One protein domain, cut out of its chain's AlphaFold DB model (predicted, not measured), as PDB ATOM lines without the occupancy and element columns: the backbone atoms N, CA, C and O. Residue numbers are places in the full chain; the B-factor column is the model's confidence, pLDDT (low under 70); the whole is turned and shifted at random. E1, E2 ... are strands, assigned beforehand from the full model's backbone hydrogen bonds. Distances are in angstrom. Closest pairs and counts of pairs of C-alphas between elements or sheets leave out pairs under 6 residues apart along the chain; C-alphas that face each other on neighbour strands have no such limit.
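This is residues 42 to 181 of the 321 residues of an uncharacterized protein of Arthroderma gypseum (strain ATCC MYA-4604 / CBS 118893) (UniProt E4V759). Two lobes stand side by side along the longest axis: a six-stranded curled sheet folded back on itself, in which E7, E12 and E11 face E9 and E10 with E8 as the hinge, and a small sandwich of two three-stranded sheets, E1 E6 E5 and E2 E3 E4. The lobes come near each other at E1, a sandwich strand whose last residue is close to E7 and E10. The printed part has 140 residues with no named helix and twelve named strands, E1 to E12 in chain order, and its class is all strand. The sheets E7 E12 E11 E8 E9 E10 and E1 E6 E5 are mixed, and E2 E3 E4 is antiparallel. The whole is compact, with a radius of gyration of the C-alphas of 14.6 A and spans of 42 by 31 by 25 A.

In the largest sheet, strongly twisted, E7 (residues 115 to 119) is parallel to E12 (175 to 180), with N 178 and O 117 2.8 A apart. E12 and E11 (164 to 170) form an antiparallel hairpin, with N 177 and O 168 2.8 A apart. E8 (132 to 139) is staggered: its residues 132 to 135 pair with E11, N 133 and O 169 being 2.8 A apart, and 136 to 139 with E9 (144 to 148), N 138 and O 145 being 2.8 A apart. E9 and E10 (151 to 154) form a hairpin, with N 146 and O 153 2.8 A apart. E8 E9 E10 is a meander, each strand the antiparallel neighbour of the one before; with E11, antiparallel neighbour of E8, it makes a Greek key. Across the fold, the closest C-alphas of E9 and E11 are those of Cys 146 and Cys 167, 5.8 A apart. In the other lobe, E1 (42 to 45) is parallel to E6 (103 to 108), N 42 and O 104 being 2.8 A apart, and E5 (93 to 98) is antiparallel to E6, N 96 and O 105 being 2.8 A apart. E3 (68 to 75) forms hairpins with E2 (59 to 63), N 61 and O 72 being 2.9 A apart, and with E4 (78 to 85), N 71 and O 82 being 2.8 A apart; E2 E3 E4 is a meander. The strands of these two sheets stand at 51 degrees; the closest C-alphas of E2 and E5, Val 60 and Cys 95, are 5.7 A apart.

E8 measures 21.2 A, E3 22.8 A and E4 22.4 A. E1 begins at C-alpha 42 (208.993, 337.732, 347.725), and E12 ends at C-alpha 180 (216.992, 342.709, 344.190).

The C-alphas farthest apart, Asp 65 and Asp 129, are 46.2 A apart. The printed part has no cut; the links E1 to E2 and E7 to E8 are long. Residues 65 to 66 and 87 to 91 have pLDDT under 70.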
ATOM      1  N   ILE A  42     208.337 338.051 348.999       94.94
ATOM      2  CA  ILE A  42     208.993 337.732 347.725       94.94
ATOM      3  C   ILE A  42     209.332 336.244 347.729       94.94
ATOM      4  O   ILE A  42     209.989 335.765 348.653       94.94
ATOM      5  N   HIS A  43     208.867 335.503 346.724       93.69
ATOM      6  CA  HIS A  43     209.088 334.062 346.638       93.69
ATOM      7  C   HIS A  43     210.431 333.775 345.969       93.69
ATOM      8  O   HIS A  43     210.680 334.219 344.852       93.69
ATOM      9  N   VAL A  44     211.304 333.026 346.639       93.50
ATOM     10  CA  VAL A  44     212.649 332.713 346.147       93.50
ATOM     11  C   VAL A  44     213.042 331.269 346.451       93.50
ATOM     12  O   VAL A  44     212.464 330.626 347.329       93.50
ATOM     13  N   PHE A  45     214.072 330.773 345.765       92.44
ATOM     14  CA  PHE A  45     214.661 329.466 346.040       92.44
ATOM     15  C   PHE A  45     215.966 329.562 346.824       92.44
ATOM     16  O   PHE A  45     216.794 330.435 346.568       92.44
ATOM     17  N   ASN A  46     216.153 328.655 347.781       91.00
ATOM     18  CA  ASN A  46     217.437 328.436 348.448       91.00
ATOM     19  C   ASN A  46     217.491 326.984 348.953       91.00
ATOM     20  O   ASN A  46     216.486 326.514 349.511       91.00
ATOM     21  N   PRO A  47     218.609 326.253 348.799       86.56
ATOM     22  CA  PRO A  47     218.763 324.933 349.404       86.56
ATOM     23  C   PRO A  47     218.433 324.929 350.904       86.56
ATOM     24  O   PRO A  47     218.731 325.868 351.649       86.56
ATOM     25  N   ASP A  48     217.755 323.862 351.331       83.19
ATOM     26  CA  ASP A  48     217.371 323.587 352.720       83.19
ATOM     27  C   ASP A  48     216.489 324.663 353.374       83.19
ATOM     28  O   ASP A  48     216.334 324.698 354.599       83.19
ATOM     29  N   LYS A  49     215.862 325.533 352.569       84.44
ATOM     30  CA  LYS A  49     215.052 326.671 353.050       84.44
ATOM     31  C   LYS A  49     215.868 327.592 353.958       84.44
ATOM     32  O   LYS A  49     215.336 328.172 354.910       84.44
ATOM     33  N   LYS A  50     217.178 327.675 353.714       87.50
ATOM     34  CA  LYS A  50     218.077 328.470 354.539       87.50
ATOM     35  C   LYS A  50     217.768 329.950 354.337       87.50
ATOM     36  O   LYS A  50     217.663 330.432 353.209       87.50
ATOM     37  N   CYS A  51     217.618 330.665 355.446       90.69
ATOM     38  CA  CYS A  51     217.479 332.110 355.392       90.69
ATOM     39  C   CYS A  51     218.802 332.740 354.936       90.69
ATOM     40  O   CYS A  51     219.845 332.383 355.497       90.69
ATOM     41  N   PRO A  52     218.776 333.640 353.935       89.00
ATOM     42  CA  PRO A  52     219.970 334.353 353.506       89.00
ATOM     43  C   PRO A  52     220.610 335.137 354.664       89.00
ATOM     44  O   PRO A  52     219.907 335.531 355.602       89.00
ATOM     45  N   PRO A  53     221.926 335.393 354.617       87.06
ATOM     46  CA  PRO A  53     222.597 336.273 355.570       87.06
ATOM     47  C   PRO A  53     221.905 337.639 355.675       87.06
ATOM     48  O   PRO A  53     221.336 338.129 354.705       87.06
ATOM     49  N   GLY A  54     221.938 338.249 356.863       84.69
ATOM     50  CA  GLY A  54     221.290 339.545 357.112       84.69
ATOM     51  C   GLY A  54     219.767 339.483 357.288       84.69
ATOM     52  O   GLY A  54     219.137 340.513 357.507       84.69
ATOM     53  N   THR A  55     219.168 338.289 357.237       92.62
ATOM     54  CA  THR A  55     217.732 338.093 357.477       92.62
ATOM     55  C   THR A  55     217.467 337.395 358.808       92.62
ATOM     56  O   THR A  55     218.284 336.612 359.299       92.62
ATOM     57  N   THR A  56     216.293 337.647 359.385       94.25
ATOM     58  CA  THR A  56     215.843 337.007 360.623       94.25
ATOM     59  C   THR A  56     214.772 335.973 360.317       94.25
ATOM     60  O   THR A  56     213.812 336.237 359.595       94.25
ATOM     61  N   LYS A  57     214.897 334.768 360.877       95.44
ATOM     62  CA  LYS A  57     213.907 333.711 360.653       95.44
ATOM     63  C   LYS A  57     212.552 334.103 361.253       95.44
ATOM     64  O   LYS A  57     212.430 334.289 362.460       95.44
ATOM     65  N   GLY A  58     211.537 334.190 360.401       93.62
ATOM     66  CA  GLY A  58     210.153 334.436 360.777       93.62
ATOM     67  C   GLY A  58     209.343 333.152 360.950       93.62
ATOM     68  O   GLY A  58     209.830 332.024 360.847       93.62
ATOM     69  N   THR A  59     208.055 333.347 361.187       94.69
ATOM     70  CA  THR A  59     207.031 332.303 361.213       94.69
ATOM     71  C   THR A  59     206.272 332.292 359.894       94.69
ATOM     72  O   THR A  59     206.109 333.331 359.255       94.69
ATOM     73  N   VAL A  60     205.816 331.109 359.489       93.44
ATOM     74  CA  VAL A  60     205.052 330.910 358.259       93.44
ATOM     75  C   VAL A  60     203.756 330.174 358.562       93.44
ATOM     76  O   VAL A  60     203.751 329.183 359.294       93.44
ATOM     77  N   LYS A  61     202.651 330.659 358.001       91.75
ATOM     78  CA  LYS A  61     201.370 329.954 357.946       91.75
ATOM     79  C   LYS A  61     200.952 329.858 356.488       91.75
ATOM     80  O   LYS A  61     200.988 330.864 355.791       91.75
ATOM     81  N   MET A  62     200.582 328.664 356.042       89.00
ATOM     82  CA  MET A  62     200.119 328.425 354.676       89.00
ATOM     83  C   MET A  62     198.694 327.885 354.716       89.00
ATOM     84  O   MET A  62     198.383 327.055 355.573       89.00
ATOM     85  N   SER A  63     197.851 328.339 353.799       86.06
ATOM     86  CA  SER A  63     196.488 327.839 353.607       86.06
ATOM     87  C   SER A  63     196.136 327.784 352.123       86.06
ATOM     88  O   SER A  63     196.649 328.584 351.348       86.06
ATOM     89  N   GLY A  64     195.254 326.864 351.734       75.06
ATOM     90  CA  GLY A  64     194.806 326.696 350.348       75.06
ATOM     91  C   GLY A  64     195.110 325.311 349.775       75.06
ATOM     92  O   GLY A  64     195.724 324.470 350.437       75.06
ATOM     93  N   ASP A  65     194.655 325.099 348.542       64.56
ATOM     94  CA  ASP A  65     194.779 323.841 347.800       64.56
ATOM     95  C   ASP A  65     196.000 323.843 346.860       64.56
ATOM     96  O   ASP A  65     196.712 324.835 346.714       64.56
ATOM     97  N   GLN A  66     196.298 322.697 346.238       66.44
ATOM     98  CA  GLN A  66     197.469 322.534 345.370       66.44
ATOM     99  C   GLN A  66     197.463 323.527 344.195       66.44
ATOM    100  O   GLN A  66     196.475 323.647 343.477       66.44
ATOM    101  N   GLY A  67     198.604 324.177 343.953       71.69
ATOM    102  CA  GLY A  67     198.780 325.157 342.879       71.69
ATOM    103  C   GLY A  67     199.179 326.506 343.454       71.69
ATOM    104  O   GLY A  67     200.369 326.787 343.548       71.69
ATOM    105  N   THR A  68     198.198 327.290 343.887       81.56
ATOM    106  CA  THR A  68     198.409 328.605 344.498       81.56
ATOM    107  C   THR A  68     197.980 328.549 345.959       81.56
ATOM    108  O   THR A  68     196.844 328.183 346.256       81.56
ATOM    109  N   VAL A  69     198.879 328.906 346.874       85.75
ATOM    110  CA  VAL A  69     198.598 328.928 348.313       85.75
ATOM    111  C   VAL A  69     198.738 330.328 348.873       85.75
ATOM    112  O   VAL A  69     199.600 331.099 348.459       85.75
ATOM    113  N   ASP A  70     197.953 330.624 349.895       89.06
ATOM    114  CA  ASP A  70     198.129 331.837 350.670       89.06
ATOM    115  C   ASP A  70     199.201 331.599 351.730       89.06
ATOM    116  O   ASP A  70     199.039 330.790 352.649       89.06
ATOM    117  N   VAL A  71     200.312 332.316 351.602       91.25
ATOM    118  CA  VAL A  71     201.414 332.324 352.560       91.25
ATOM    119  C   VAL A  71     201.336 333.588 353.388       91.25
ATOM    120  O   VAL A  71     201.441 334.694 352.867       91.25
ATOM    121  N   LYS A  72     201.214 333.425 354.704       94.81
ATOM    122  CA  LYS A  72     201.357 334.496 355.685       94.81
ATOM    123  C   LYS A  72     202.695 334.365 356.399       94.81
ATOM    124  O   LYS A  72     202.926 333.391 357.122       94.81
ATOM    125  N   CYS A  73     203.547 335.366 356.221       96.56
ATOM    126  CA  CYS A  73     204.798 335.516 356.950       96.56
ATOM    127  C   CYS A  73     204.610 336.465 358.137       96.56
ATOM    128  O   CYS A  73     203.882 337.460 358.045       96.56
ATOM    129  N   SER A  74     205.262 336.167 359.261       94.81
ATOM    130  CA  SER A  74     205.267 337.060 360.424       94.81
ATOM    131  C   SER A  74     206.564 337.021 361.225       94.81
ATOM    132  O   SER A  74     207.148 335.956 361.425       94.81
ATOM    133  N   TYR A  75     206.977 338.177 361.732       94.06
ATOM    134  CA  TYR A  75     208.094 338.363 362.655       94.06
ATOM    135  C   TYR A  75     207.777 339.569 363.550       94.06
ATOM    136  O   TYR A  75     207.480 340.643 363.036       94.06
ATOM    137  N   GLU A  76     207.786 339.382 364.873       92.69
ATOM    138  CA  GLU A  76     207.363 340.403 365.848       92.69
ATOM    139  C   GLU A  76     205.996 341.033 365.488       92.69
ATOM    140  O   GLU A  76     204.995 340.320 365.389       92.69
ATOM    141  N   ASN A  77     205.935 342.352 365.292       91.44
ATOM    142  CA  ASN A  77     204.746 343.113 364.895       91.44
ATOM    143  C   ASN A  77     204.561 343.227 363.367       91.44
ATOM    144  O   ASN A  77     203.600 343.854 362.920       91.44
ATOM    145  N   HIS A  78     205.433 342.610 362.566       92.06
ATOM    146  CA  HIS A  78     205.379 342.631 361.106       92.06
ATOM    147  C   HIS A  78     204.689 341.373 360.582       92.06
ATOM    148  O   HIS A  78     205.097 340.249 360.886       92.06
ATOM    149  N   SER A  79     203.633 341.536 359.780       94.06
ATOM    150  CA  SER A  79     202.943 340.404 359.165       94.06
ATOM    151  C   SER A  79     202.324 340.754 357.820       94.06
ATOM    152  O   SER A  79     201.500 341.661 357.725       94.06
ATOM    153  N   TYR A  80     202.680 339.972 356.802       93.56
ATOM    154  CA  TYR A  80     202.209 340.144 355.431       93.56
ATOM    155  C   TYR A  80     201.772 338.807 354.844       93.56
ATOM    156  O   TYR A  80     202.276 337.750 355.231       93.56
ATOM    157  N   SER A  81     200.841 338.872 353.897       91.50
ATOM    158  CA  SER A  81     200.352 337.714 353.156       91.50
ATOM    159  C   SER A  81     200.614 337.887 351.665       91.50
ATOM    160  O   SER A  81     200.526 339.001 351.151       91.50
ATOM    161  N   ALA A  82     200.884 336.786 350.972       89.69
ATOM    162  CA  ALA A  82     200.927 336.722 349.517       89.69
ATOM    163  C   ALA A  82     200.317 335.408 349.028       89.69
ATOM    164  O   ALA A  82     200.380 334.397 349.725       89.69
ATOM    165  N   SER A  83     199.759 335.438 347.820       88.69
ATOM    166  CA  SER A  83     199.360 334.230 347.103       88.69
ATOM    167  C   SER A  83     200.556 333.764 346.273       88.69
ATOM    168  O   SER A  83     201.093 334.550 345.492       88.69
ATOM    169  N   ILE A  84     201.025 332.544 346.521       88.12
ATOM    170  CA  ILE A  84     202.279 331.997 345.994       88.12
ATOM    171  C   ILE A  84     201.984 330.720 345.221       88.12
ATOM    172  O   ILE A  84     201.340 329.806 345.744       88.12
ATOM    173  N   ASP A  85     202.507 330.633 344.001       82.06
ATOM    174  CA  ASP A  85     202.426 329.407 343.213       82.06
ATOM    175  C   ASP A  85     203.488 328.419 343.699       82.06
ATOM    176  O   ASP A  85     204.689 328.592 343.486       82.06
ATOM    177  N   LEU A  86     203.046 327.345 344.348       77.62
ATOM    178  CA  LEU A  86     203.930 326.271 344.773       77.62
ATOM    179  C   LEU A  86     203.949 325.154 343.741       77.62
ATOM    180  O   LEU A  86     202.923 324.735 343.200       77.62
ATOM    181  N   TYR A  87     205.134 324.579 343.543       66.81
ATOM    182  CA  TYR A  87     205.242 323.313 342.834       66.81
ATOM    183  C   TYR A  87     204.361 322.239 343.508       66.81
ATOM    184  O   TYR A  87     204.408 322.096 344.741       66.81
ATOM    185  N   PRO A  88     203.582 321.460 342.728       56.53
ATOM    186  CA  PRO A  88     202.738 320.395 343.258       56.53
ATOM    187  C   PRO A  88     203.519 319.478 344.207       56.53
ATOM    188  O   PRO A  88     204.609 319.008 343.881       56.53
ATOM    189  N   GLY A  89     202.974 319.246 345.404       56.00
ATOM    190  CA  GLY A  89     203.582 318.376 346.417       56.00
ATOM    191  C   GLY A  89     204.591 319.038 347.367       56.00
ATOM    192  O   GLY A  89     205.183 318.330 348.180       56.00
ATOM    193  N   ARG A  90     204.790 320.367 347.327       63.59
ATOM    194  CA  ARG A  90     205.716 321.073 348.239       63.59
ATOM    195  C   ARG A  90     205.080 322.253 348.979       63.59
ATOM    196  O   ARG A  90     205.488 323.392 348.784       63.59
ATOM    197  N   LEU A  91     204.174 321.970 349.920       68.25
ATOM    198  CA  LEU A  91     203.624 322.941 350.892       68.25
ATOM    199  C   LEU A  91     204.631 323.310 351.996       68.25
ATOM    200  O   LEU A  91     204.334 323.245 353.187       68.25
ATOM    201  N   THR A  92     205.877 323.594 351.628       80.31
ATOM    202  CA  THR A  92     206.917 323.851 352.620       80.31
ATOM    203  C   THR A  92     207.869 324.940 352.161       80.31
ATOM    204  O   THR A  92     208.350 324.912 351.032       80.31
ATOM    205  N   GLY A  93     208.210 325.827 353.086       87.50
ATOM    206  CA  GLY A  93     209.138 326.934 352.902       87.50
ATOM    207  C   GLY A  93     209.401 327.611 354.244       87.50
ATOM    208  O   GLY A  93     208.823 327.215 355.261       87.50
ATOM    209  N   ALA A  94     210.285 328.597 354.255       92.81
ATOM    210  CA  ALA A  94     210.597 329.406 355.426       92.81
ATOM    211  C   ALA A  94     210.389 330.885 355.100       92.81
ATOM    212  O   ALA A  94     210.730 331.328 354.012       92.81
ATOM    213  N   CYS A  95     209.844 331.655 356.039       96.06
ATOM    214  CA  CYS A  95     209.821 333.109 355.920       96.06
ATOM    215  C   CYS A  95     211.083 333.680 356.568       96.06
ATOM    216  O   CYS A  95     211.377 333.368 357.724       96.06
ATOM    217  N   CYS A  96     211.795 334.532 355.845       96.69
ATOM    218  CA  CYS A  96     213.000 335.209 356.301       96.69
ATOM    219  C   CYS A  96     212.746 336.715 356.223       96.69
ATOM    220  O   CYS A  96     212.580 337.268 355.141       96.69
ATOM    221  N   TYR A  97     212.622 337.354 357.379       95.94
ATOM    222  CA  TYR A  97     212.363 338.780 357.506       95.94
ATOM    223  C   TYR A  97     213.626 339.578 357.191       95.94
ATOM    224  O   TYR A  97     214.703 339.231 357.670       95.94
ATOM    225  N   VAL A  98     213.486 340.644 356.410       93.44
ATOM    226  CA  VAL A  98     214.558 341.581 356.066       93.44
ATOM    227  C   VAL A  98     214.283 342.883 356.823       93.44
ATOM    228  O   VAL A  98     213.452 343.673 356.365       93.44
ATOM    229  N   PRO A  99     214.918 343.109 357.992       86.00
ATOM    230  CA  PRO A  99     214.512 344.176 358.907       86.00
ATOM    231  C   PRO A  99     214.556 345.576 358.301       86.00
ATOM    232  O   PRO A  99     213.607 346.342 358.460       86.00
ATOM    233  N   ASP A 100     215.614 345.894 357.555       81.88
ATOM    234  CA  ASP A 100     215.814 347.246 357.025       81.88
ATOM    235  C   ASP A 100     214.808 347.619 355.928       81.88
ATOM    236  O   ASP A 100     214.495 348.790 355.709       81.88
ATOM    237  N   GLN A 101     214.274 346.606 355.250       85.12
ATOM    238  CA  GLN A 101     213.401 346.749 354.091       85.12
ATOM    239  C   GLN A 101     211.926 346.509 354.437       85.12
ATOM    240  O   GLN A 101     211.043 346.873 353.659       85.12
ATOM    241  N   ASP A 102     211.647 345.947 355.620       88.44
ATOM    242  CA  ASP A 102     210.312 345.536 356.064       88.44
ATOM    243  C   ASP A 102     209.587 344.712 354.988       88.44
ATOM    244  O   ASP A 102     208.518 345.064 354.475       88.44
ATOM    245  N   VAL A 103     210.258 343.632 354.589       93.50
ATOM    246  CA  VAL A 103     209.773 342.626 353.641       93.50
ATOM    247  C   VAL A 103     210.175 341.235 354.115       93.50
ATOM    248  O   VAL A 103     211.094 341.070 354.919       93.50
ATOM    249  N   PHE A 104     209.497 340.215 353.603       96.75
ATOM    250  CA  PHE A 104     209.860 338.820 353.813       96.75
ATOM    251  C   PHE A 104     210.333 338.187 352.511       96.75
ATOM    252  O   PHE A 104     209.691 338.323 351.474       96.75
ATOM    253  N   LEU A 105     211.407 337.412 352.588       96.38
ATOM    254  CA  LEU A 105     211.732 336.402 351.595       96.38
ATOM    255  C   LEU A 105     211.037 335.107 352.012       96.38
ATOM    256  O   LEU A 105     211.336 334.547 353.069       96.38
ATOM    257  N   PHE A 106     210.089 334.637 351.210       95.62
ATOM    258  CA  PHE A 106     209.552 333.294 351.351       95.62
ATOM    259  C   PHE A 106     210.443 332.328 350.567       95.62
ATOM    260  O   PHE A 106     210.448 332.318 349.339       95.62
ATOM    261  N   VAL A 107     211.226 331.542 351.298       93.69
ATOM    262  CA  VAL A 107     212.254 330.658 350.759       93.69
ATOM    263  C   VAL A 107     211.706 329.243 350.614       93.69
ATOM    264  O   VAL A 107     211.449 328.556 351.610       93.69
ATOM    265  N   GLN A 108     211.567 328.785 349.372       90.31
ATOM    266  CA  GLN A 108     211.260 327.396 349.047       90.31
ATOM    267  C   GLN A 108     212.555 326.596 348.800       90.31
ATOM    268  O   GLN A 108     213.549 327.113 348.295       90.31
ATOM    269  N   ASP A 109     212.547 325.317 349.189       87.06
ATOM    270  CA  ASP A 109     213.706 324.426 349.051       87.06
ATOM    271  C   ASP A 109     213.965 324.040 347.591       87.06
ATOM    272  O   ASP A 109     213.107 323.414 346.953       87.06
ATOM    273  N   GLN A 110     215.183 324.307 347.118       80.62
ATOM    274  CA  GLN A 110     215.694 323.830 345.835       80.62
ATOM    275  C   GLN A 110     217.085 323.193 345.990       80.62
ATOM    276  O   GLN A 110     218.102 323.725 345.563       80.62
ATOM    277  N   ARG A 111     217.104 321.999 346.591       73.06
ATOM    278  CA  ARG A 111     218.293 321.193 346.946       73.06
ATOM    279  C   ARG A 111     219.389 321.017 345.887       73.06
ATOM    280  O   ARG A 111     220.476 320.579 346.236       73.06
ATOM    281  N   THR A 112     219.095 321.232 344.609       75.25
ATOM    282  CA  THR A 112     220.039 320.985 343.507       75.25
ATOM    283  C   THR A 112     220.840 322.217 343.099       75.25
ATOM    284  O   THR A 112     221.763 322.078 342.303       75.25
ATOM    285  N   GLU A 113     220.488 323.404 343.593       79.50
ATOM    286  CA  GLU A 113     221.169 324.651 343.238       79.50
ATOM    287  C   GLU A 113     222.183 325.061 344.319       79.50
ATOM    288  O   GLU A 113     222.026 324.676 345.484       79.50
ATOM    289  N   PRO A 114     223.249 325.806 343.959       84.88
ATOM    290  CA  PRO A 114     224.161 326.388 344.940       84.88
ATOM    291  C   PRO A 114     223.421 327.282 345.943       84.88
ATOM    292  O   PRO A 114     222.308 327.737 345.682       84.88
ATOM    293  N   LEU A 115     224.049 327.564 347.088       88.81
ATOM    294  CA  LEU A 115     223.478 328.505 348.051       88.81
ATOM    295  C   LEU A 115     223.333 329.885 347.400       88.81
ATOM    296  O   LEU A 115     224.258 330.357 346.732       88.81
ATOM    297  N   THR A 116     222.199 330.535 347.650       92.00
ATOM    298  CA  THR A 116     221.911 331.860 347.103       92.00
ATOM    299  C   THR A 116     221.667 332.861 348.221       92.00
ATOM    300  O   THR A 116     220.778 332.705 349.062       92.00
ATOM    301  N   ASN A 117     222.467 333.920 348.210       93.31
ATOM    302  CA  ASN A 117     222.301 335.094 349.046       93.31
ATOM    303  C   ASN A 117     221.442 336.109 348.285       93.31
ATOM    304  O   ASN A 117     221.708 336.399 347.119       93.31
ATOM    305  N   TYR A 118     220.415 336.651 348.933       93.12
ATOM    306  CA  TYR A 118     219.549 337.675 348.351       93.12
ATOM    307  C   TYR A 118     219.767 338.985 349.093       93.12
ATOM    308  O   TYR A 118     219.608 339.026 350.312       93.12
ATOM    309  N   SER A 119     220.108 340.037 348.355       90.06
ATOM    310  CA  SER A 119     220.288 341.387 348.887       90.06
ATOM    311  C   SER A 119     219.221 342.308 348.307       90.06
ATOM    312  O   SER A 119     219.014 342.311 347.100       90.06
ATOM    313  N   LEU A 120     218.522 343.071 349.145       87.81
ATOM    314  CA  LEU A 120     217.517 344.059 348.727       87.81
ATOM    315  C   LEU A 120     218.126 345.465 348.778       87.81
ATOM    316  O   LEU A 120     217.711 346.295 349.580       87.81
ATOM    317  N   ASP A 121     219.145 345.698 347.954       81.00
ATOM    318  CA  ASP A 121     219.975 346.911 347.952       81.00
ATOM    319  C   ASP A 121     219.943 347.676 346.617       81.00
ATOM    320  O   ASP A 121     220.523 348.754 346.501       81.00
ATOM    321  N   GLY A 122     219.294 347.119 345.588       76.19
ATOM    322  CA  GLY A 122     219.265 347.695 344.248       76.19
ATOM    323  C   GLY A 122     220.639 347.826 343.583       76.19
ATOM    324  O   GLY A 122     220.779 348.613 342.647       76.19
ATOM    325  N   ALA A 123     221.664 347.099 344.041       72.88
ATOM    326  CA  ALA A 123     223.005 347.240 343.493       72.88
ATOM    327  C   ALA A 123     223.056 346.805 342.019       72.88
ATOM    328  O   ALA A 123     222.454 345.809 341.606       72.88
ATOM    329  N   PHE A 124     223.814 347.560 341.221       73.81
ATOM    330  CA  PHE A 124     224.022 347.300 339.790       73.81
ATOM    331  C   PHE A 124     225.379 346.641 339.491       73.81
ATOM    332  O   PHE A 124     225.593 346.128 338.390       73.81
ATOM    333  N   CYS A 125     226.287 346.631 340.470       74.44
ATOM    334  CA  CYS A 125     227.634 346.074 340.372       74.44
ATOM    335  C   CYS A 125     227.804 344.905 341.348       74.44
ATOM    336  O   CYS A 125     227.154 344.871 342.388       74.44
ATOM    337  N   CYS A 126     228.695 343.970 341.015       80.44
ATOM    338  CA  CYS A 126     229.102 342.902 341.929       80.44
ATOM    339  C   CYS A 126     230.267 343.361 342.802       80.44
ATOM    340  O   CYS A 126     231.018 344.258 342.411       80.44
ATOM    341  N   ASN A 127     230.439 342.734 343.964       82.75
ATOM    342  CA  ASN A 127     231.579 343.016 344.826       82.75
ATOM    343  C   ASN A 127     232.810 342.211 344.373       82.75
ATOM    344  O   ASN A 127     233.065 341.108 344.864       82.75
ATOM    345  N   GLU A 128     233.556 342.759 343.412       79.38
ATOM    346  CA  GLU A 128     234.761 342.124 342.858       79.38
ATOM    347  C   GLU A 128     235.859 341.936 343.918       79.38
ATOM    348  O   GLU A 128     236.523 340.899 343.922       79.38
ATOM    349  N   ASP A 129     235.981 342.862 344.876       75.19
ATOM    350  CA  ASP A 129     236.934 342.760 345.992       75.19
ATOM    351  C   ASP A 129     236.621 341.569 346.914       75.19
ATOM    352  O   ASP A 129     237.520 340.965 347.499       75.19
ATOM    353  N   ALA A 130     235.343 341.186 347.013       77.06
ATOM    354  CA  ALA A 130     234.898 339.975 347.703       77.06
ATOM    355  C   ALA A 130     234.962 338.709 346.822       77.06
ATOM    356  O   ALA A 130     234.460 337.656 347.218       77.06
ATOM    357  N   GLY A 131     235.560 338.789 345.629       80.31
ATOM    358  CA  GLY A 131     235.705 337.670 344.698       80.31
ATOM    359  C   GLY A 131     234.431 337.320 343.927       80.31
ATOM    360  O   GLY A 131     234.318 336.203 343.414       80.31
ATOM    361  N   GLN A 132     233.462 338.236 343.847       88.44
ATOM    362  CA  GLN A 132     232.239 338.024 343.080       88.44
ATOM    363  C   GLN A 132     232.412 338.486 341.636       88.44
ATOM    364  O   GLN A 132     232.710 339.647 341.367       88.44
ATOM    365  N   ALA A 133     232.148 337.585 340.697       86.69
ATOM    366  CA  ALA A 133     232.146 337.880 339.279       86.69
ATOM    367  C   ALA A 133     230.735 338.255 338.795       86.69
ATOM    368  O   ALA A 133     229.739 337.673 339.241       86.69
ATOM    369  N   PRO A 134     230.626 339.190 337.840       88.94
ATOM    370  CA  PRO A 134     229.361 339.494 337.198       88.94
ATOM    371  C   PRO A 134     228.811 338.295 336.423       88.94
ATOM    372  O   PRO A 134     229.515 337.668 335.633       88.94
ATOM    373  N   ALA A 135     227.525 338.015 336.616       91.94
ATOM    374  CA  ALA A 135     226.806 336.953 335.927       91.94
ATOM    375  C   ALA A 135     225.644 337.513 335.100       91.94
ATOM    376  O   ALA A 135     225.135 338.611 335.344       91.94
ATOM    377  N   SER A 136     225.216 336.745 334.102       89.56
ATOM    378  CA  SER A 136     224.099 337.131 333.239       89.56
ATOM    379  C   SER A 136     222.772 336.797 333.909       89.56
ATOM    380  O   SER A 136     222.620 335.711 334.465       89.56
ATOM    381  N   PHE A 137     221.793 337.694 333.815       92.19
ATOM    382  CA  PHE A 137     220.402 337.375 334.120       92.19
ATOM    383  C   PHE A 137     219.660 337.116 332.811       92.19
ATOM    384  O   PHE A 137     219.556 338.000 331.960       92.19
ATOM    385  N   LEU A 138     219.176 335.891 332.638       90.12
ATOM    386  CA  LEU A 138     218.395 335.480 331.482       90.12
ATOM    387  C   LEU A 138     216.919 335.530 331.863       90.12
ATOM    388  O   LEU A 138     216.477 334.850 332.792       90.12
ATOM    389  N   ARG A 139     216.170 336.358 331.136       87.44
ATOM    390  CA  ARG A 139     214.723 336.478 331.286       87.44
ATOM    391  C   ARG A 139     214.044 335.454 330.387       87.44
ATOM    392  O   ARG A 139     214.190 335.526 329.169       87.44
ATOM    393  N   ASP A 140     213.301 334.524 330.976       79.31
ATOM    394  CA  ASP A 140     212.480 333.557 330.250       79.31
ATOM    395  C   ASP A 140     210.991 333.946 330.368       79.31
ATOM    396  O   ASP A 140     210.576 334.723 331.230       79.31
ATOM    397  N   LYS A 141     210.142 333.400 329.486       75.12
ATOM    398  CA  LYS A 141     208.713 333.771 329.388       75.12
ATOM    399  C   LYS A 141     207.925 333.581 330.697       75.12
ATOM    400  O   LYS A 141     206.926 334.263 330.903       75.12
ATOM    401  N   TYR A 142     208.354 332.648 331.545       71.69
ATOM    402  CA  TYR A 142     207.633 332.228 332.754       71.69
ATOM    403  C   TYR A 142     208.515 332.149 334.008       71.69
ATOM    404  O   TYR A 142     208.039 331.716 335.051       71.69
ATOM    405  N   SER A 143     209.795 332.505 333.909       78.00
ATOM    406  CA  SER A 143     210.762 332.460 335.012       78.00
ATOM    407  C   SER A 143     211.993 333.289 334.654       78.00
ATOM    408  O   SER A 143     212.223 333.586 333.487       78.00
ATOM    409  N   GLY A 144     212.810 333.639 335.642       87.69
ATOM    410  CA  GLY A 144     214.156 334.165 335.411       87.69
ATOM    411  C   GLY A 144     215.211 333.135 335.796       87.69
ATOM    412  O   GLY A 144     214.915 332.188 336.531       87.69
ATOM    413  N   ARG A 145     216.451 333.338 335.349       93.12
ATOM    414  CA  ARG A 145     217.615 332.635 335.904       93.12
ATOM    415  C   ARG A 145     218.884 333.469 335.849       93.12
ATOM    416  O   ARG A 145     219.145 334.158 334.865       93.12
ATOM    417  N   CYS A 146     219.702 333.357 336.884       94.88
ATOM    418  CA  CYS A 146     221.088 333.804 336.843       94.88
ATOM    419  C   CYS A 146     221.957 332.715 336.192       94.88
ATOM    420  O   CYS A 146     221.718 331.523 336.395       94.88
ATOM    421  N   SER A 147     222.957 333.108 335.402       94.94
ATOM    422  CA  SER A 147     223.846 332.191 334.686       94.94
ATOM    423  C   SER A 147     225.290 332.694 334.656       94.94
ATOM    424  O   SER A 147     225.564 333.841 334.289       94.94
ATOM    425  N   TYR A 148     226.211 331.807 335.037       94.00
ATOM    426  CA  TYR A 148     227.656 332.000 334.980       94.00
ATOM    427  C   TYR A 148     228.309 330.709 334.472       94.00
ATOM    428  O   TYR A 148     228.415 329.714 335.193       94.00
ATOM    429  N   GLY A 149     228.706 330.695 333.197       91.00
ATOM    430  CA  GLY A 149     229.165 329.471 332.537       91.00
ATOM    431  C   GLY A 149     228.086 328.382 332.571       91.00
ATOM    432  O   GLY A 149     226.969 328.598 332.107       91.00
ATOM    433  N   SER A 150     228.413 327.214 333.130       90.00
ATOM    434  CA  SER A 150     227.476 326.093 333.306       90.00
ATOM    435  C   SER A 150     226.648 326.163 334.593       90.00
ATOM    436  O   SER A 150     225.757 325.339 334.777       90.00
ATOM    437  N   VAL A 151     226.955 327.091 335.501       92.25
ATOM    438  CA  VAL A 151     226.250 327.228 336.779       92.25
ATOM    439  C   VAL A 151     225.053 328.148 336.588       92.25
ATOM    440  O   VAL A 151     225.159 329.213 335.972       92.25
ATOM    441  N   THR A 152     223.907 327.742 337.126       92.50
ATOM    442  CA  THR A 152     222.665 328.512 337.051       92.50
ATOM    443  C   THR A 152     221.952 328.549 338.391       92.50
ATOM    444  O   THR A 152     222.079 327.616 339.182       92.50
ATOM    445  N   HIS A 153     221.177 329.608 338.599       93.12
ATOM    446  CA  HIS A 153     220.216 329.738 339.693       93.12
ATOM    447  C   HIS A 153     218.863 330.151 339.127       93.12
ATOM    448  O   HIS A 153     218.783 331.158 338.418       93.12
ATOM    449  N   GLY A 154     217.831 329.357 339.381       91.75
ATOM    450  CA  GLY A 154     216.473 329.588 338.908       91.75
ATOM    451  C   GLY A 154     215.633 330.383 339.901       91.75
ATOM    452  O   GLY A 154     215.917 330.452 341.092       91.75
ATOM    453  N   PHE A 155     214.547 330.974 339.412       91.44
ATOM    454  CA  PHE A 155     213.549 331.626 340.260       91.44
ATOM    455  C   PHE A 155     212.184 330.939 340.124       91.44
ATOM    456  O   PHE A 155     211.911 330.338 339.077       91.44
ATOM    457  N   PRO A 156     211.316 331.024 341.150       89.88
ATOM    458  CA  PRO A 156     209.947 330.523 341.064       89.88
ATOM    459  C   PRO A 156     209.172 331.090 339.872       89.88
ATOM    460  O   PRO A 156     209.463 332.182 339.390       89.88
ATOM    461  N   THR A 157     208.156 330.372 339.386       86.62
ATOM    462  CA  THR A 157     207.414 330.818 338.191       86.62
ATOM    463  C   THR A 157     206.554 332.058 338.428       86.62
ATOM    464  O   THR A 157     206.220 332.769 337.486       86.62
ATOM    465  N   ASP A 158     206.169 332.306 339.677       87.38
ATOM    466  CA  ASP A 158     205.476 333.516 340.114       87.38
ATOM    467  C   ASP A 158     206.444 334.655 340.463       87.38
ATOM    468  O   ASP A 158     206.004 335.781 340.681       87.38
ATOM    469  N   PHE A 159     207.757 334.418 340.485       91.06
ATOM    470  CA  PHE A 159     208.731 335.452 340.812       91.06
ATOM    471  C   PHE A 159     208.721 336.586 339.783       91.06
ATOM    472  O   PHE A 159     208.736 336.373 338.565       91.06
ATOM    473  N   ASN A 160     208.757 337.820 340.280       89.38
ATOM    474  CA  ASN A 160     208.864 338.988 339.426       89.38
ATOM    475  C   ASN A 160     210.312 339.243 339.011       89.38
ATOM    476  O   ASN A 160     211.130 339.726 339.788       89.38
ATOM    477  N   GLN A 161     210.604 338.978 337.743       88.38
ATOM    478  CA  GLN A 161     211.931 339.156 337.159       88.38
ATOM    479  C   GLN A 161     212.416 340.616 337.157       88.38
ATOM    480  O   GLN A 161     213.621 340.843 337.093       88.38
ATOM    481  N   ASP A 162     211.514 341.601 337.249       86.00
ATOM    482  CA  ASP A 162     211.867 343.025 337.365       86.00
ATOM    483  C   ASP A 162     212.415 343.399 338.741       86.00
ATOM    484  O   ASP A 162     212.966 344.485 338.914       86.00
ATOM    485  N   LEU A 163     212.317 342.490 339.713       89.44
ATOM    486  CA  LEU A 163     213.008 342.648 340.979       89.44
ATOM    487  C   LEU A 163     214.511 342.426 340.834       89.44
ATOM    488  O   LEU A 163     215.230 342.924 341.675       89.44
ATOM    489  N   VAL A 164     215.022 341.707 339.833       90.00
ATOM    490  CA  VAL A 164     216.469 341.428 339.755       90.00
ATOM    491  C   VAL A 164     217.206 342.612 339.140       90.00
ATOM    492  O   VAL A 164     217.018 342.923 337.963       90.00
ATOM    493  N   THR A 165     218.104 343.228 339.910       85.44
ATOM    494  CA  THR A 165     219.005 344.282 339.422       85.44
ATOM    495  C   THR A 165     220.338 343.707 338.960       85.44
ATOM    496  O   THR A 165     220.867 344.124 337.926       85.44
ATOM    497  N   ARG A 166     220.881 342.716 339.684       89.50
ATOM    498  CA  ARG A 166     222.172 342.100 339.353       89.50
ATOM    499  C   ARG A 166     222.302 340.668 339.873       89.50
ATOM    500  O   ARG A 166     221.925 340.373 340.999       89.50
ATOM    501  N   CYS A 167     222.910 339.795 339.070       91.06
ATOM    502  CA  CYS A 167     223.373 338.475 339.501       91.06
ATOM    503  C   CYS A 167     224.900 338.478 339.626       91.06
ATOM    504  O   CYS A 167     225.597 338.931 338.713       91.06
ATOM    505  N   CYS A 168     225.409 337.916 340.716       92.62
ATOM    506  CA  CYS A 168     226.829 337.814 341.014       92.62
ATOM    507  C   CYS A 168     227.168 336.385 341.434       92.62
ATOM    508  O   CYS A 168     226.431 335.764 342.200       92.62
ATOM    509  N   TRP A 169     228.278 335.860 340.927       95.75
ATOM    510  CA  TRP A 169     228.730 334.504 341.212       95.75
ATOM    511  C   TRP A 169     230.082 334.527 341.912       95.75
ATOM    512  O   TRP A 169     231.028 335.132 341.412       95.75
ATOM    513  N   SER A 170     230.189 333.843 343.047       94.38
ATOM    514  CA  SER A 170     231.459 333.657 343.744       94.38
ATOM    515  C   SER A 170     232.013 332.268 343.453       94.38
ATOM    516  O   SER A 170     231.482 331.260 343.923       94.38
ATOM    517  N   THR A 171     233.115 332.198 342.705       88.94
ATOM    518  CA  THR A 171     233.798 330.921 342.442       88.94
ATOM    519  C   THR A 171     234.493 330.362 343.680       88.94
ATOM    520  O   THR A 171     234.688 329.155 343.763       88.94
ATOM    521  N   SER A 172     234.889 331.220 344.628       90.00
ATOM    522  CA  SER A 172     235.611 330.811 345.839       90.00
ATOM    523  C   SER A 172     234.691 330.160 346.870       90.00
ATOM    524  O   SER A 172     235.074 329.163 347.477       90.00
ATOM    525  N   SER A 173     233.475 330.691 347.046       89.31
ATOM    526  CA  SER A 173     232.479 330.132 347.968       89.31
ATOM    527  C   SER A 173     231.480 329.191 347.295       89.31
ATOM    528  O   SER A 173     230.797 328.453 347.997       89.31
ATOM    529  N   ASN A 174     231.429 329.153 345.957       90.62
ATOM    530  CA  ASN A 174     230.427 328.407 345.189       90.62
ATOM    531  C   ASN A 174     228.994 328.830 345.568       90.62
ATOM    532  O   ASN A 174     228.127 327.995 345.830       90.62
ATOM    533  N   GLU A 175     228.764 330.142 345.615       92.94
ATOM    534  CA  GLU A 175     227.493 330.746 346.019       92.94
ATOM    535  C   GLU A 175     227.065 331.849 345.053       92.94
ATOM    536  O   GLU A 175     227.883 332.595 344.499       92.94
ATOM    537  N   TRP A 176     225.752 331.988 344.906       94.50
ATOM    538  CA  TRP A 176     225.129 333.109 344.223       94.50
ATOM    539  C   TRP A 176     224.913 334.274 345.180       94.50
ATOM    540  O   TRP A 176     224.566 334.099 346.345       94.50
ATOM    541  N   THR A 177     225.057 335.488 344.665       95.06
ATOM    542  CA  THR A 177     224.481 336.692 345.264       95.06
ATOM    543  C   THR A 177     223.570 337.343 344.236       95.06
ATOM    544  O   THR A 177     223.997 337.672 343.130       95.06
ATOM    545  N   VAL A 178     222.295 337.478 344.578       94.62
ATOM    546  CA  VAL A 178     221.277 338.109 343.742       94.62
ATOM    547  C   VAL A 178     220.879 339.419 344.398       94.62
ATOM    548  O   VAL A 178     220.335 339.429 345.504       94.62
ATOM    549  N   HIS A 179     221.131 340.512 343.694       92.00
ATOM    550  CA  HIS A 179     220.676 341.837 344.072       92.00
ATOM    551  C   HIS A 179     219.271 342.052 343.526       92.00
ATOM    552  O   HIS A 179     219.001 341.861 342.332       92.00
ATOM    553  N   LEU A 180     218.380 342.406 344.438       91.56
ATOM    554  CA  LEU A 180     216.992 342.709 344.190       91.56
ATOM    555  C   LEU A 180     216.738 344.206 344.367       91.56
ATOM    556  O   LEU A 180     217.405 344.879 345.155       91.56
ATOM    557  N   THR A 181     215.728 344.706 343.665       85.06
ATOM    558  CA  THR A 181     215.224 346.064 343.786       85.06
ATOM    559  C   THR A 181     214.841 346.323 345.231       85.06
ATOM    560  O   THR A 181     214.015 345.624 345.824       85.06
TER     561      THR A 181